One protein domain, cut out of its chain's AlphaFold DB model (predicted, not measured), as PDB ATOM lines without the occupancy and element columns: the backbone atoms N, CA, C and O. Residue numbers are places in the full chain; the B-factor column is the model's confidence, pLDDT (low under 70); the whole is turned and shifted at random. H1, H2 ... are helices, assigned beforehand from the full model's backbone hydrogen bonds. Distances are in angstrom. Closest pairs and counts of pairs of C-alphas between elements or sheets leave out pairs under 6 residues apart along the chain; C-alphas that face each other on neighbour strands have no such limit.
ATOM      1  N   THR A   5     -32.950 -47.947   0.657       85.88
ATOM      2  CA  THR A   5     -32.888 -48.362   2.071       85.88
ATOM      3  C   THR A   5     -31.556 -48.015   2.717       85.88
ATOM      4  O   THR A   5     -31.523 -47.431   3.794       85.88
ATOM      5  N   SER A   6     -30.440 -48.350   2.069       84.88
ATOM      6  CA  SER A   6     -29.107 -48.115   2.625       84.88
ATOM      7  C   SER A   6     -28.803 -46.620   2.736       84.88
ATOM      8  O   SER A   6     -28.202 -46.182   3.716       84.88
ATOM      9  N   LYS A   7     -29.272 -45.819   1.770       85.81
ATOM     10  CA  LYS A   7     -29.205 -44.356   1.841       85.81
ATOM     11  C   LYS A   7     -30.057 -43.814   2.994       85.81
ATOM     12  O   LYS A   7     -29.553 -43.014   3.777       85.81
ATOM     13  N   GLY A   8     -31.284 -44.314   3.147       88.62
ATOM     14  CA  GLY A   8     -32.153 -44.003   4.280       88.62
ATOM     15  C   GLY A   8     -31.486 -44.315   5.620       88.62
ATOM     16  O   GLY A   8     -31.480 -43.465   6.501       88.62
ATOM     17  N   ILE A   9     -30.843 -45.479   5.760       90.12
ATOM     18  CA  ILE A   9     -30.133 -45.867   6.990       90.12
ATOM     19  C   ILE A   9     -29.034 -44.864   7.346       90.12
ATOM     20  O   ILE A   9     -28.953 -44.463   8.505       90.12
ATOM     21  N   ILE A  10     -28.200 -44.442   6.389       89.56
ATOM     22  CA  ILE A  10     -27.152 -43.446   6.662       89.56
ATOM     23  C   ILE A  10     -27.765 -42.112   7.088       89.56
ATOM     24  O   ILE A  10     -27.371 -41.565   8.117       89.56
ATOM     25  N   ASP A  11     -28.739 -41.604   6.330       89.94
ATOM     26  CA  ASP A  11     -29.363 -40.308   6.617       89.94
ATOM     27  C   ASP A  11     -30.052 -40.326   7.988       89.94
ATOM     28  O   ASP A  11     -29.861 -39.424   8.804       89.94
ATOM     29  N   GLY A  12     -30.780 -41.406   8.279       92.31
ATOM     30  CA  GLY A  12     -31.383 -41.661   9.578       92.31
ATOM     31  C   GLY A  12     -30.338 -41.700  10.687       92.31
ATOM     32  O   GLY A  12     -30.496 -40.996  11.678       92.31
ATOM     33  N   ARG A  13     -29.242 -42.456  10.521       92.94
ATOM     34  CA  ARG A  13     -28.157 -42.546  11.517       92.94
ATOM     35  C   ARG A  13     -27.564 -41.178  11.824       92.94
ATOM     36  O   ARG A  13     -27.408 -40.848  12.997       92.94
ATOM     37  N   ILE A  14     -27.274 -40.377  10.800       93.38
ATOM     38  CA  ILE A  14     -26.731 -39.023  10.963       93.38
ATOM     39  C   ILE A  14     -27.721 -38.136  11.721       93.38
ATOM     40  O   ILE A  14     -27.338 -37.487  12.694       93.38
ATOM     41  N   ILE A  15     -28.994 -38.123  11.323       93.75
ATOM     42  CA  ILE A  15     -30.005 -37.290  11.983       93.75
ATOM     43  C   ILE A  15     -30.231 -37.749  13.429       93.75
ATOM     44  O   ILE A  15     -30.226 -36.922  14.337       93.75
ATOM     45  N   GLY A  16     -30.387 -39.053  13.659       94.25
ATOM     46  CA  GLY A  16     -30.581 -39.631  14.987       94.25
ATOM     47  C   GLY A  16     -29.391 -39.390  15.919       94.25
ATOM     48  O   GLY A  16     -29.589 -39.115  17.094       94.25
ATOM     49  N   LEU A  17     -28.162 -39.418  15.400       95.25
ATOM     50  CA  LEU A  17     -26.948 -39.083  16.153       95.25
ATOM     51  C   LEU A  17     -26.937 -37.611  16.609       95.25
ATOM     52  O   LEU A  17     -26.552 -37.289  17.736       95.25
ATOM     53  N   ASN A  18     -27.379 -36.711  15.728       93.25
ATOM     54  CA  ASN A  18     -27.386 -35.264  15.952       93.25
ATOM     55  C   ASN A  18     -28.625 -34.763  16.709       93.25
ATOM     56  O   ASN A  18     -28.808 -33.557  16.864       93.25
ATOM     57  N   ASN A  19     -29.479 -35.663  17.191       91.00
ATOM     58  CA  ASN A  19     -30.730 -35.301  17.833       91.00
ATOM     59  C   ASN A  19     -30.924 -36.088  19.138       91.00
ATOM     60  O   ASN A  19     -30.365 -37.164  19.289       91.00
ATOM     61  N   SER A  20     -31.704 -35.578  20.087       86.94
ATOM     62  CA  SER A  20     -32.041 -36.258  21.348       86.94
ATOM     63  C   SER A  20     -33.536 -36.558  21.506       86.94
ATOM     64  O   SER A  20     -33.927 -37.204  22.478       86.94
ATOM     65  N   ILE A  21     -34.384 -36.098  20.579       90.62
ATOM     66  CA  ILE A  21     -35.827 -36.350  20.624       90.62
ATOM     67  C   ILE A  21     -36.191 -37.678  19.951       90.62
ATOM     68  O   ILE A  21     -35.461 -38.213  19.121       90.62
ATOM     69  N   HIS A  22     -37.350 -38.225  20.318       89.31
ATOM     70  CA  HIS A  22     -37.864 -39.451  19.711       89.31
ATOM     71  C   HIS A  22     -38.208 -39.238  18.228       89.31
ATOM     72  O   HIS A  22     -38.673 -38.162  17.841       89.31
ATOM     73  N   ILE A  23     -38.067 -40.288  17.409       87.06
ATOM     74  CA  ILE A  23     -38.329 -40.220  15.964       87.06
ATOM     75  C   ILE A  23     -39.740 -39.705  15.650       87.06
ATOM     76  O   ILE A  23     -39.902 -38.876  14.761       87.06
ATOM     77  N   THR A  24     -40.756 -40.114  16.416       85.88
ATOM     78  CA  THR A  24     -42.136 -39.625  16.247       85.88
ATOM     79  C   THR A  24     -42.214 -38.108  16.374       85.88
ATOM     80  O   THR A  24     -42.768 -37.448  15.502       85.88
ATOM     81  N   SER A  25     -41.614 -37.541  17.424       86.38
ATOM     82  CA  SER A  25     -41.575 -36.091  17.636       86.38
ATOM     83  C   SER A  25     -40.784 -35.391  16.533       86.38
ATOM     84  O   SER A  25     -41.180 -34.327  16.070       86.38
ATOM     85  N   TYR A  26     -39.695 -36.004  16.062       87.62
ATOM     86  CA  TYR A  26     -38.907 -35.465  14.959       87.62
ATOM     87  C   TYR A  26     -39.725 -35.382  13.666       87.62
ATOM     88  O   TYR A  26     -39.731 -34.334  13.020       87.62
ATOM     89  N   ILE A  27     -40.453 -36.448  13.321       85.56
ATOM     90  CA  ILE A  27     -41.313 -36.498  12.133       85.56
ATOM     91  C   ILE A  27     -42.487 -35.522  12.247       85.56
ATOM     92  O   ILE A  27     -42.817 -34.878  11.256       85.56
ATOM     93  N   LEU A  28     -43.095 -35.372  13.427       85.81
ATOM     94  CA  LEU A  28     -44.177 -34.403  13.642       85.81
ATOM     95  C   LEU A  28     -43.696 -32.956  13.472       85.81
ATOM     96  O   LEU A  28     -44.371 -32.165  12.822       85.81
ATOM     97  N   ASN A  29     -42.520 -32.625  14.012       83.69
ATOM     98  CA  ASN A  29     -41.995 -31.257  13.987       83.69
ATOM     99  C   ASN A  29     -41.415 -30.855  12.627       83.69
ATOM    100  O   ASN A  29     -41.456 -29.684  12.267       83.69
ATOM    101  N   ASN A  30     -40.839 -31.808  11.891       79.81
ATOM    102  CA  ASN A  30     -40.153 -31.526  10.631       79.81
ATOM    103  C   ASN A  30     -40.950 -31.987   9.409       79.81
ATOM    104  O   ASN A  30     -40.594 -31.617   8.304       79.81
ATOM    105  N   GLY A  31     -42.017 -32.769   9.561       69.00
ATOM    106  CA  GLY A  31     -42.762 -33.340   8.441       69.00
ATOM    107  C   GLY A  31     -41.977 -34.409   7.666       69.00
ATOM    108  O   GLY A  31     -40.747 -34.410   7.597       69.00
ATOM    109  N   ARG A  32     -42.696 -35.342   7.027       65.81
ATOM    110  CA  ARG A  32     -42.081 -36.342   6.127       65.81
ATOM    111  C   ARG A  32     -41.477 -35.722   4.864       65.81
ATOM    112  O   ARG A  32     -40.546 -36.288   4.306       65.81
ATOM    113  N   GLU A  33     -41.993 -34.577   4.429       60.16
ATOM    114  CA  GLU A  33     -41.608 -33.908   3.179       60.16
ATOM    115  C   GLU A  33     -40.217 -33.260   3.247       60.16
ATOM    116  O   GLU A  33     -39.544 -33.120   2.226       60.16
ATOM    117  N   ASN A  34     -39.736 -32.934   4.452       63.47
ATOM    118  CA  ASN A  34     -38.380 -32.416   4.646       63.47
ATOM    119  C   ASN A  34     -37.309 -33.518   4.601       63.47
ATOM    120  O   ASN A  34     -36.126 -33.225   4.422       63.47
ATOM    121  N   LEU A  35     -37.712 -34.792   4.683       69.25
ATOM    122  CA  LEU A  35     -36.864 -35.938   4.361       69.25
ATOM    123  C   LEU A  35     -36.887 -36.143   2.845       69.25
ATOM    124  O   LEU A  35     -37.633 -36.971   2.317       69.25
ATOM    125  N   LYS A  36     -36.097 -35.328   2.139       63.78
ATOM    126  CA  LYS A  36     -36.005 -35.369   0.677       63.78
ATOM    127  C   LYS A  36     -35.394 -36.692   0.219       63.78
ATOM    128  O   LYS A  36     -34.178 -36.875   0.269       63.78
ATOM    129  N   VAL A  37     -36.244 -37.594  -0.270       68.44
ATOM    130  CA  VAL A  37     -35.813 -38.733  -1.084       68.44
ATOM    131  C   VAL A  37     -35.174 -38.154  -2.348       68.44
ATOM    132  O   VAL A  37     -35.814 -37.339  -3.009       68.44
ATOM    133  N   PRO A  38     -33.929 -38.514  -2.694       66.12
ATOM    134  CA  PRO A  38     -33.328 -38.025  -3.926       66.12
ATOM    135  C   PRO A  38     -34.173 -38.366  -5.165       66.12
ATOM    136  O   PRO A  38     -34.606 -39.510  -5.306       66.12
ATOM    137  N   ASP A  39     -34.337 -37.402  -6.077       64.06
ATOM    138  CA  ASP A  39     -35.250 -37.474  -7.237       64.06
ATOM    139  C   ASP A  39     -35.004 -38.669  -8.177       64.06
ATOM    140  O   ASP A  39     -35.875 -39.068  -8.944       64.06
ATOM    141  N   TYR A  40     -33.802 -39.251  -8.131       67.75
ATOM    142  CA  TYR A  40     -33.409 -40.392  -8.957       67.75
ATOM    143  C   TYR A  40     -33.908 -41.750  -8.438       67.75
ATOM    144  O   TYR A  40     -33.703 -42.761  -9.111       67.75
ATOM    145  N   TYR A  41     -34.541 -41.813  -7.261       66.75
ATOM    146  CA  TYR A  41     -35.244 -43.016  -6.818       66.75
ATOM    147  C   TYR A  41     -36.687 -42.977  -7.330       66.75
ATOM    148  O   TYR A  41     -37.506 -42.188  -6.865       66.75
ATOM    149  N   SER A  42     -37.005 -43.838  -8.298       55.97
ATOM    150  CA  SER A  42     -38.372 -43.997  -8.796       55.97
ATOM    151  C   SER A  42     -39.286 -44.540  -7.696       55.97
ATOM    152  O   SER A  42     -38.898 -45.432  -6.944       55.97
ATOM    153  N   SER A  43     -40.496 -43.987  -7.619       53.78
ATOM    154  CA  SER A  43     -41.542 -44.350  -6.660       53.78
ATOM    155  C   SER A  43     -41.712 -45.873  -6.485       53.78
ATOM    156  O   SER A  43     -41.644 -46.596  -7.482       53.78
ATOM    157  N   PRO A  44     -41.992 -46.363  -5.259       55.47
ATOM    158  CA  PRO A  44     -42.288 -45.591  -4.056       55.47
ATOM    159  C   PRO A  44     -41.080 -45.550  -3.110       55.47
ATOM    160  O   PRO A  44     -40.585 -46.585  -2.672       55.47
ATOM    161  N   GLY A  45     -40.641 -44.349  -2.711       65.56
ATOM    162  CA  GLY A  45     -39.562 -44.105  -1.733       65.56
ATOM    163  C   GLY A  45     -39.805 -44.659  -0.314       65.56
ATOM    164  O   GLY A  45     -39.166 -44.231   0.640       65.56
ATOM    165  N   VAL A  46     -40.725 -45.612  -0.150       77.94
ATOM    166  CA  VAL A  46     -41.044 -46.332   1.089       77.94
ATOM    167  C   VAL A  46     -39.806 -47.013   1.664       77.94
ATOM    168  O   VAL A  46     -39.555 -46.907   2.860       77.94
ATOM    169  N   GLU A  47     -38.992 -47.646   0.823       83.06
ATOM    170  CA  GLU A  47     -37.750 -48.298   1.251       83.06
ATOM    171  C   GLU A  47     -36.759 -47.323   1.889       83.06
ATOM    172  O   GLU A  47     -36.090 -47.672   2.865       83.06
ATOM    173  N   TYR A  48     -36.692 -46.092   1.369       86.50
ATOM    174  CA  TYR A  48     -35.896 -45.030   1.971       86.50
ATOM    175  C   TYR A  48     -36.415 -44.693   3.367       86.50
ATOM    176  O   TYR A  48     -35.627 -44.657   4.305       86.50
ATOM    177  N   TYR A  49     -37.727 -44.499   3.536       85.44
ATOM    178  CA  TYR A  49     -38.307 -44.158   4.838       85.44
ATOM    179  C   TYR A  49     -38.181 -45.286   5.869       85.44
ATOM    180  O   TYR A  49     -37.947 -45.004   7.044       85.44
ATOM    181  N   ILE A  50     -38.291 -46.551   5.446       86.88
ATOM    182  CA  ILE A  50     -38.007 -47.712   6.304       86.88
ATOM    183  C   ILE A  50     -36.547 -47.656   6.759       86.88
ATOM    184  O   ILE A  50     -36.271 -47.678   7.958       86.88
ATOM    185  N   GLY A  51     -35.622 -47.501   5.806       89.25
ATOM    186  CA  GLY A  51     -34.201 -47.356   6.105       89.25
ATOM    187  C   GLY A  51     -33.922 -46.181   7.043       89.25
ATOM    188  O   GLY A  51     -33.174 -46.331   8.004       89.25
ATOM    189  N   PHE A  52     -34.571 -45.041   6.816       90.50
ATOM    190  CA  PHE A  52     -34.469 -43.847   7.648       90.50
ATOM    191  C   PHE A  52     -34.888 -44.109   9.089       90.50
ATOM    192  O   PHE A  52     -34.144 -43.764  10.005       90.50
ATOM    193  N   GLY A  53     -36.040 -44.753   9.299       91.12
ATOM    194  CA  GLY A  53     -36.523 -45.089  10.636       91.12
ATOM    195  C   GLY A  53     -35.530 -45.958  11.404       91.12
ATOM    196  O   GLY A  53     -35.101 -45.595  12.499       91.12
ATOM    197  N   THR A  54     -35.079 -47.047  10.778       92.06
ATOM    198  CA  THR A  54     -34.046 -47.923  11.348       92.06
ATOM    199  C   THR A  54     -32.750 -47.162  11.623       92.06
ATOM    200  O   THR A  54     -32.147 -47.308  12.687       92.06
ATOM    201  N   GLY A  55     -32.316 -46.324  10.681       93.31
ATOM    202  CA  GLY A  55     -31.121 -45.508  10.825       93.31
ATOM    203  C   GLY A  55     -31.206 -44.559  12.015       93.31
ATOM    204  O   GLY A  55     -30.270 -44.490  12.805       93.31
ATOM    205  N   TYR A  56     -32.335 -43.871  12.181       94.69
ATOM    206  CA  TYR A  56     -32.560 -42.903  13.253       94.69
ATOM    207  C   TYR A  56     -32.400 -43.529  14.635       94.69
ATOM    208  O   TYR A  56     -31.672 -43.005  15.478       94.69
ATOM    209  N   GLU A  57     -33.035 -44.677  14.862       94.00
ATOM    210  CA  GLU A  57     -32.918 -45.395  16.132       94.00
ATOM    211  C   GLU A  57     -31.482 -45.853  16.406       94.00
ATOM    212  O   GLU A  57     -31.004 -45.751  17.537       94.00
ATOM    213  N   LEU A  58     -30.767 -46.322  15.377       93.50
ATOM    214  CA  LEU A  58     -29.350 -46.665  15.499       93.50
ATOM    215  C   LEU A  58     -28.501 -45.432  15.839       93.50
ATOM    216  O   LEU A  58     -27.657 -45.508  16.727       93.50
ATOM    217  N   GLY A  59     -28.764 -44.287  15.203       95.00
ATOM    218  CA  GLY A  59     -28.114 -43.013  15.518       95.00
ATOM    219  C   GLY A  59     -28.326 -42.587  16.974       95.00
ATOM    220  O   GLY A  59     -27.368 -42.228  17.654       95.00
ATOM    221  N   GLN A  60     -29.552 -42.719  17.488       95.19
ATOM    222  CA  GLN A  60     -29.888 -42.446  18.892       95.19
ATOM    223  C   GLN A  60     -29.159 -43.383  19.866       95.19
ATOM    224  O   GLN A  60     -28.673 -42.948  20.911       95.19
ATOM    225  N   LYS A  61     -29.057 -44.678  19.537       94.38
ATOM    226  CA  LYS A  61     -28.295 -45.642  20.349       94.38
ATOM    227  C   LYS A  61     -26.819 -45.258  20.412       94.38
ATOM    228  O   LYS A  61     -26.245 -45.220  21.495       94.38
ATOM    229  N   ILE A  62     -26.233 -44.914  19.269       94.94
ATOM    230  CA  ILE A  62     -24.847 -44.453  19.179       94.94
ATOM    231  C   ILE A  62     -24.646 -43.170  19.989       94.94
ATOM    232  O   ILE A  62     -23.690 -43.079  20.753       94.94
ATOM    233  N   ARG A  63     -25.553 -42.193  19.878       96.25
ATOM    234  CA  ARG A  63     -25.491 -40.956  20.663       96.25
ATOM    235  C   ARG A  63     -25.399 -41.246  22.163       96.25
ATOM    236  O   ARG A  63     -24.516 -40.706  22.821       96.25
ATOM    237  N   LYS A  64     -26.259 -42.129  22.679       94.81
ATOM    238  CA  LYS A  64     -26.246 -42.535  24.094       94.81
ATOM    239  C   LYS A  64     -24.920 -43.186  24.499       94.81
ATOM    240  O   LYS A  64     -24.419 -42.898  25.579       94.81
ATOM    241  N   LEU A  65     -24.325 -44.009  23.631       94.31
ATOM    242  CA  LEU A  65     -22.990 -44.577  23.873       94.31
ATOM    243  C   LEU A  65     -21.918 -43.482  23.966       94.31
ATOM    244  O   LEU A  65     -21.090 -43.516  24.869       94.31
ATOM    245  N   LEU A  66     -21.952 -42.482  23.079       95.38
ATOM    246  CA  LEU A  66     -21.007 -41.359  23.117       95.38
ATOM    247  C   LEU A  66     -21.193 -40.464  24.351       95.38
ATOM    248  O   LEU A  66     -20.209 -39.928  24.861       95.38
ATOM    249  N   GLU A  67     -22.438 -40.294  24.807       95.00
ATOM    250  CA  GLU A  67     -22.793 -39.578  26.041       95.00
ATOM    251  C   GLU A  67     -22.253 -40.288  27.287       95.00
ATOM    252  O   GLU A  67     -21.828 -39.629  28.233       95.00
ATOM    253  N   GLN A  68     -22.250 -41.621  27.279       94.69
ATOM    254  CA  GLN A  68     -21.780 -42.458  28.385       94.69
ATOM    255  C   GLN A  68     -20.269 -42.738  28.341       94.69
ATOM    256  O   GLN A  68     -19.700 -43.173  29.342       94.69
ATOM    257  N   ASP A  69     -19.610 -42.504  27.203       93.44
ATOM    258  CA  ASP A  69     -18.177 -42.747  27.057       93.44
ATOM    259  C   ASP A  69     -17.341 -41.774  27.900       93.44
ATOM    260  O   ASP A  69     -17.336 -40.559  27.679       93.44
ATOM    261  N   THR A  70     -16.553 -42.352  28.800       92.81
ATOM    262  CA  THR A  70     -15.588 -41.659  29.664       92.81
ATOM    263  C   THR A  70     -14.136 -41.902  29.245       92.81
ATOM    264  O   THR A  70     -13.225 -41.332  29.844       92.81
ATOM    265  N   SER A  71     -13.894 -42.729  28.218       93.00
ATOM    266  CA  SER A  71     -12.539 -43.103  27.789       93.00
ATOM    267  C   SER A  71     -11.821 -41.997  27.010       93.00
ATOM    268  O   SER A  71     -10.591 -41.957  26.985       93.00
ATOM    269  N   SER A  72     -12.576 -41.082  26.396       90.75
ATOM    270  CA  SER A  72     -12.054 -39.923  25.673       90.75
ATOM    271  C   SER A  72     -12.380 -38.612  26.380       90.75
ATOM    272  O   SER A  72     -13.497 -38.403  26.854       90.75
ATOM    273  N   LYS A  73     -11.414 -37.685  26.366       89.44
ATOM    274  CA  LYS A  73     -11.574 -36.306  26.864       89.44
ATOM    275  C   LYS A  73     -12.377 -35.407  25.916       89.44
ATOM    276  O   LYS A  73     -12.687 -34.276  26.281       89.44
ATOM    277  N   MET A  74     -12.681 -35.873  24.703       94.31
ATOM    278  CA  MET A  74     -13.444 -35.097  23.726       94.31
ATOM    279  C   MET A  74     -14.841 -34.777  24.247       94.31
ATOM    280  O   MET A  74     -15.511 -35.626  24.837       94.31
ATOM    281  N   LEU A  75     -15.327 -33.574  23.947       95.12
ATOM    282  CA  LEU A  75     -16.710 -33.216  24.240       95.12
ATOM    283  C   LEU A  75     -17.667 -34.008  23.339       95.12
ATOM    284  O   LEU A  75     -17.351 -34.306  22.186       95.12
ATOM    285  N   LEU A  76     -18.877 -34.290  23.833       94.81
ATOM    286  CA  LEU A  76     -19.909 -35.013  23.077       94.81
ATOM    287  C   LEU A  76     -20.127 -34.426  21.675       94.81
ATOM    288  O   LEU A  76     -20.189 -35.161  20.694       94.81
ATOM    289  N   ASN A  77     -20.195 -33.099  21.573       95.25
ATOM    290  CA  ASN A  77     -20.419 -32.395  20.310       95.25
ATOM    291  C   ASN A  77     -19.295 -32.678  19.296       95.25
ATOM    292  O   ASN A  77     -19.553 -32.832  18.103       95.25
ATOM    293  N   GLU A  78     -18.048 -32.793  19.762       95.62
ATOM    294  CA  GLU A  78     -16.911 -33.158  18.915       95.62
ATOM    295  C   GLU A  78     -16.951 -34.636  18.519       95.62
ATOM    296  O   GLU A  78     -16.681 -34.952  17.358       95.62
ATOM    297  N   LYS A  79     -17.330 -35.536  19.442       95.81
ATOM    298  CA  LYS A  79     -17.532 -36.964  19.140       95.81
ATOM    299  C   LYS A  79     -18.601 -37.141  18.055       95.81
ATOM    300  O   LYS A  79     -18.367 -37.824  17.061       95.81
ATOM    301  N   ILE A  80     -19.739 -36.456  18.199       95.81
ATOM    302  CA  ILE A  80     -20.835 -36.443  17.221       95.81
ATOM    303  C   ILE A  80     -20.356 -35.928  15.862       95.81
ATOM    304  O   ILE A  80     -20.651 -36.548  14.840       95.81
ATOM    305  N   LYS A  81     -19.589 -34.831  15.832       95.50
ATOM    306  CA  LYS A  81     -19.045 -34.272  14.587       95.50
ATOM    307  C   LYS A  81     -18.118 -35.262  13.876       95.50
ATOM    308  O   LYS A  81     -18.265 -35.485  12.676       95.50
ATOM    309  N   CYS A  82     -17.203 -35.883  14.616       94.50
ATOM    310  CA  CYS A  82     -16.263 -36.869  14.082       94.50
ATOM    311  C   CYS A  82     -16.983 -38.094  13.510       94.50
ATOM    312  O   CYS A  82     -16.671 -38.554  12.411       94.50
ATOM    313  N   LEU A  83     -17.987 -38.596  14.225       94.06
ATOM    314  CA  LEU A  83     -18.736 -39.762  13.784       94.06
ATOM    315  C   LEU A  83     -19.687 -39.455  12.622       94.06
ATOM    316  O   LEU A  83     -19.815 -40.266  11.711       94.06
ATOM    317  N   THR A  84     -20.293 -38.265  12.603       93.75
ATOM    318  CA  THR A  84     -21.065 -37.780  11.447       93.75
ATOM    319  C   THR A  84     -20.185 -37.760  10.199       93.75
ATOM    320  O   THR A  84     -20.575 -38.299   9.168       93.75
ATOM    321  N   PHE A  85     -18.958 -37.238  10.312       92.38
ATOM    322  CA  PHE A  85     -17.981 -37.289   9.228       92.38
ATOM    323  C   PHE A  85     -17.708 -38.731   8.762       92.38
ATOM    324  O   PHE A  85     -17.731 -38.984   7.559       92.38
ATOM    325  N   LEU A  86     -17.489 -39.683   9.679       91.19
ATOM    326  CA  LEU A  86     -17.262 -41.089   9.318       91.19
ATOM    327  C   LEU A  86     -18.444 -41.671   8.528       91.19
ATOM    328  O   LEU A  86     -18.234 -42.259   7.468       91.19
ATOM    329  N   LEU A  87     -19.672 -41.458   9.012       89.81
ATOM    330  CA  LEU A  87     -20.906 -41.941   8.381       89.81
ATOM    331  C   LEU A  87     -21.110 -41.340   6.984       89.81
ATOM    332  O   LEU A  87     -21.499 -42.045   6.057       89.81
ATOM    333  N   GLU A  88     -20.791 -40.059   6.792       87.50
ATOM    334  CA  GLU A  88     -20.846 -39.410   5.477       87.50
ATOM    335  C   GLU A  88     -19.817 -39.958   4.480       87.50
ATOM    336  O   GLU A  88     -20.024 -39.865   3.267       87.50
ATOM    337  N   LYS A  89     -18.673 -40.463   4.964       83.69
ATOM    338  CA  LYS A  89     -17.614 -41.047   4.119       83.69
ATOM    339  C   LYS A  89     -17.734 -42.557   3.964       83.69
ATOM    340  O   LYS A  89     -16.952 -43.142   3.215       83.69
ATOM    341  N   GLN A  90     -18.691 -43.182   4.641       76.62
ATOM    342  CA  GLN A  90     -18.932 -44.608   4.538       76.62
ATOM    343  C   GLN A  90     -19.509 -44.939   3.157       76.62
ATOM    344  O   GLN A  90     -20.674 -44.683   2.852       76.62
ATOM    345  N   GLU A  91     -18.685 -45.543   2.306       58.59
ATOM    346  CA  GLU A  91     -19.173 -46.236   1.119       58.59
ATOM    347  C   GLU A  91     -19.755 -47.580   1.583       58.59
ATOM    348  O   GLU A  91     -19.048 -48.388   2.181       58.59
ATOM    349  N   ILE A  92     -21.049 -47.829   1.344       52.03
ATOM    350  CA  ILE A  92     -21.760 -49.053   1.785       52.03
ATOM    351  C   ILE A  92     -21.381 -50.258   0.902       52.03
ATOM    352  O   ILE A  92     -22.224 -50.999   0.404       52.03
ATOM    353  N   CYS A  93     -20.092 -50.445   0.651       42.34
ATOM    354  CA  CYS A  93     -19.561 -51.647   0.042       42.34
ATOM    355  C   CYS A  93     -18.601 -52.311   1.028       42.34
ATOM    356  O   CYS A  93     -17.421 -51.988   1.094       42.34
ATOM    357  N   ARG A  94     -19.174 -53.306   1.717       48.12
ATOM    358  CA  ARG A  94     -18.564 -54.478   2.366       48.12
ATOM    359  C   ARG A  94     -18.335 -54.469   3.877       48.12
ATOM    360  O   ARG A  94     -18.527 -55.541   4.431       48.12
ATOM    361  N   GLU A  95     -18.073 -53.358   4.569       59.66
ATOM    362  CA  GLU A  95     -17.888 -53.413   6.039       59.66
ATOM    363  C   GLU A  95     -18.413 -52.167   6.772       59.66
ATOM    364  O   GLU A  95     -18.153 -51.028   6.374       59.66
ATOM    365  N   ASP A  96     -19.167 -52.375   7.859       71.31
ATOM    366  CA  ASP A  96     -19.566 -51.294   8.767       71.31
ATOM    367  C   ASP A  96     -18.397 -50.931   9.696       71.31
ATOM    368  O   ASP A  96     -18.240 -51.493  10.776       71.31
ATOM    369  N   VAL A  97     -17.563 -49.979   9.264       76.25
ATOM    370  CA  VAL A  97     -16.385 -49.514  10.024       76.25
ATOM    371  C   VAL A  97     -16.740 -48.714  11.283       76.25
ATOM    372  O   VAL A  97     -15.860 -48.426  12.093       76.25
ATOM    373  N   THR A  98     -18.014 -48.353  11.464       84.25
ATOM    374  CA  THR A  98     -18.495 -47.554  12.600       84.25
ATOM    375  C   THR A  98     -18.126 -48.203  13.929       84.25
ATOM    376  O   THR A  98     -17.631 -47.518  14.823       84.25
ATOM    377  N   GLN A  99     -18.311 -49.522  14.050       88.56
ATOM    378  CA  GLN A  99     -18.073 -50.229  15.308       88.56
ATOM    379  C   GLN A  99     -16.594 -50.196  15.704       88.56
ATOM    380  O   GLN A  99     -16.283 -49.836  16.832       88.56
ATOM    381  N   SER A 100     -15.674 -50.446  14.765       89.19
ATOM    382  CA  SER A 100     -14.233 -50.403  15.048       89.19
ATOM    383  C   SER A 100     -13.772 -49.032  15.546       89.19
ATOM    384  O   SER A 100     -12.908 -48.953  16.414       89.19
ATOM    385  N   PHE A 101     -14.358 -47.944  15.034       92.19
ATOM    386  CA  PHE A 101     -14.087 -46.605  15.556       92.19
ATOM    387  C   PHE A 101     -14.712 -46.386  16.939       92.19
ATOM    388  O   PHE A 101     -14.050 -45.802  17.795       92.19
ATOM    389  N   LEU A 102     -15.942 -46.854  17.179       92.94
ATOM    390  CA  LEU A 102     -16.597 -46.759  18.491       92.94
ATOM    391  C   LEU A 102     -15.840 -47.534  19.581       92.94
ATOM    392  O   LEU A 102     -15.686 -47.034  20.690       92.94
ATOM    393  N   ASP A 103     -15.281 -48.698  19.258       93.50
ATOM    394  CA  ASP A 103     -14.471 -49.491  20.194       93.50
ATOM    395  C   ASP A 103     -13.149 -48.789  20.573       93.50
ATOM    396  O   ASP A 103     -12.488 -49.142  21.549       93.50
ATOM    397  N   ASN A 104     -12.763 -47.761  19.809       94.56
ATOM    398  CA  ASN A 104     -11.492 -47.050  19.913       94.56
ATOM    399  C   ASN A 104     -11.666 -45.538  20.168       94.56
ATOM    400  O   ASN A 104     -10.784 -44.751  19.823       94.56
ATOM    401  N   ILE A 105     -12.768 -45.103  20.796       94.94
ATOM    402  CA  ILE A 105     -13.067 -43.671  21.038       94.94
ATOM    403  C   ILE A 105     -11.939 -42.927  21.772       94.94
ATOM    404  O   ILE A 105     -11.640 -41.777  21.434       94.94
TER     405      ILE A 105
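AT A GLANCE: This is residues 5 to 105 of the 202 residues of an uncharacterized protein of Flavobacteriaceae bacterium M625 (UniProt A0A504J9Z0). Look first for the long helix H3: H1 packs very closely along it, running the same way, and H4 folds back beside them in the opposite direction, making a small bundle of three helices. Two short helices sit on opposite sides of this core, H2 at H3 and H5 at H4, while in the long loop between H2 and H3, residues 31 to 45, residues 39 to 44 stick out. The printed part has 101 residues with five named helices, in the order H1 H2 H3 H4 H5, and no named strand; the class is all helix. The whole is compact, with a radius of gyration of the C-alphas of 14.1 A, and flat in outline, spanning 45 by 33 by 16 A.

HOW THE PARTS SIT: Start at H3, residues 46 to 68. H1, residues 5 to 17, touches it, and their closest C-alphas, those of Ile 9 and Gly 55, are 4.0 A apart; the two run the same way at a shallow tilt of 33 degrees, only just short of steep. H4, residues 76 to 89, touches H3 with residues 76 to 80 alone, and the closest C-alphas are those of Glu 67 and Leu 76, 6.2 A apart. H3 and H4 form a helical hairpin, running opposite ways at a tilt of 36 degrees, only just steep. H4 also touches H1, opposite ways at a shallow tilt of 14 degrees, closest at the C-alphas of Ile 14 and Thr 84, 5.8 A apart. Farther out, H2, residues 23 to 30, only just touches H3, with 3 pairs of C-alphas within 8 A; the closest are those of Ile 23 and Tyr 56, 6.9 A apart. H5, residues 98 to 102, only just touches H4, with 3 pairs within 8 A, closest at the C-alphas of Leu 86 and Thr 98, 7.4 A apart. H5 and H3 are near each other, while H5 is apart from H1 and H2. In the five helices every O i to N i+4 pair is within hydrogen-bond range.

IN THESE COORDINATES: Find C-alpha 46 at (-41.044, -46.332, 1.089); from there H3 runs 33.6 A to C-alpha 68. H1 begins at C-alpha 5, (-32.888, -48.362, 2.071), and is 17.9 A long; H4 is 20.0 A long, H2 10.4 A. H5, 6.2 A long, ends at C-alpha 102, (-16.597, -46.759, 18.491).

THE WHOLE: The C-alphas farthest apart, of Ser 43 and Lys 73, are 45.7 A apart. The printed part has no cut. The link from H2 to H3 is long, at 15 residues. Look for pLDDT under 70 at residues 31 to 45 and 91 to 95.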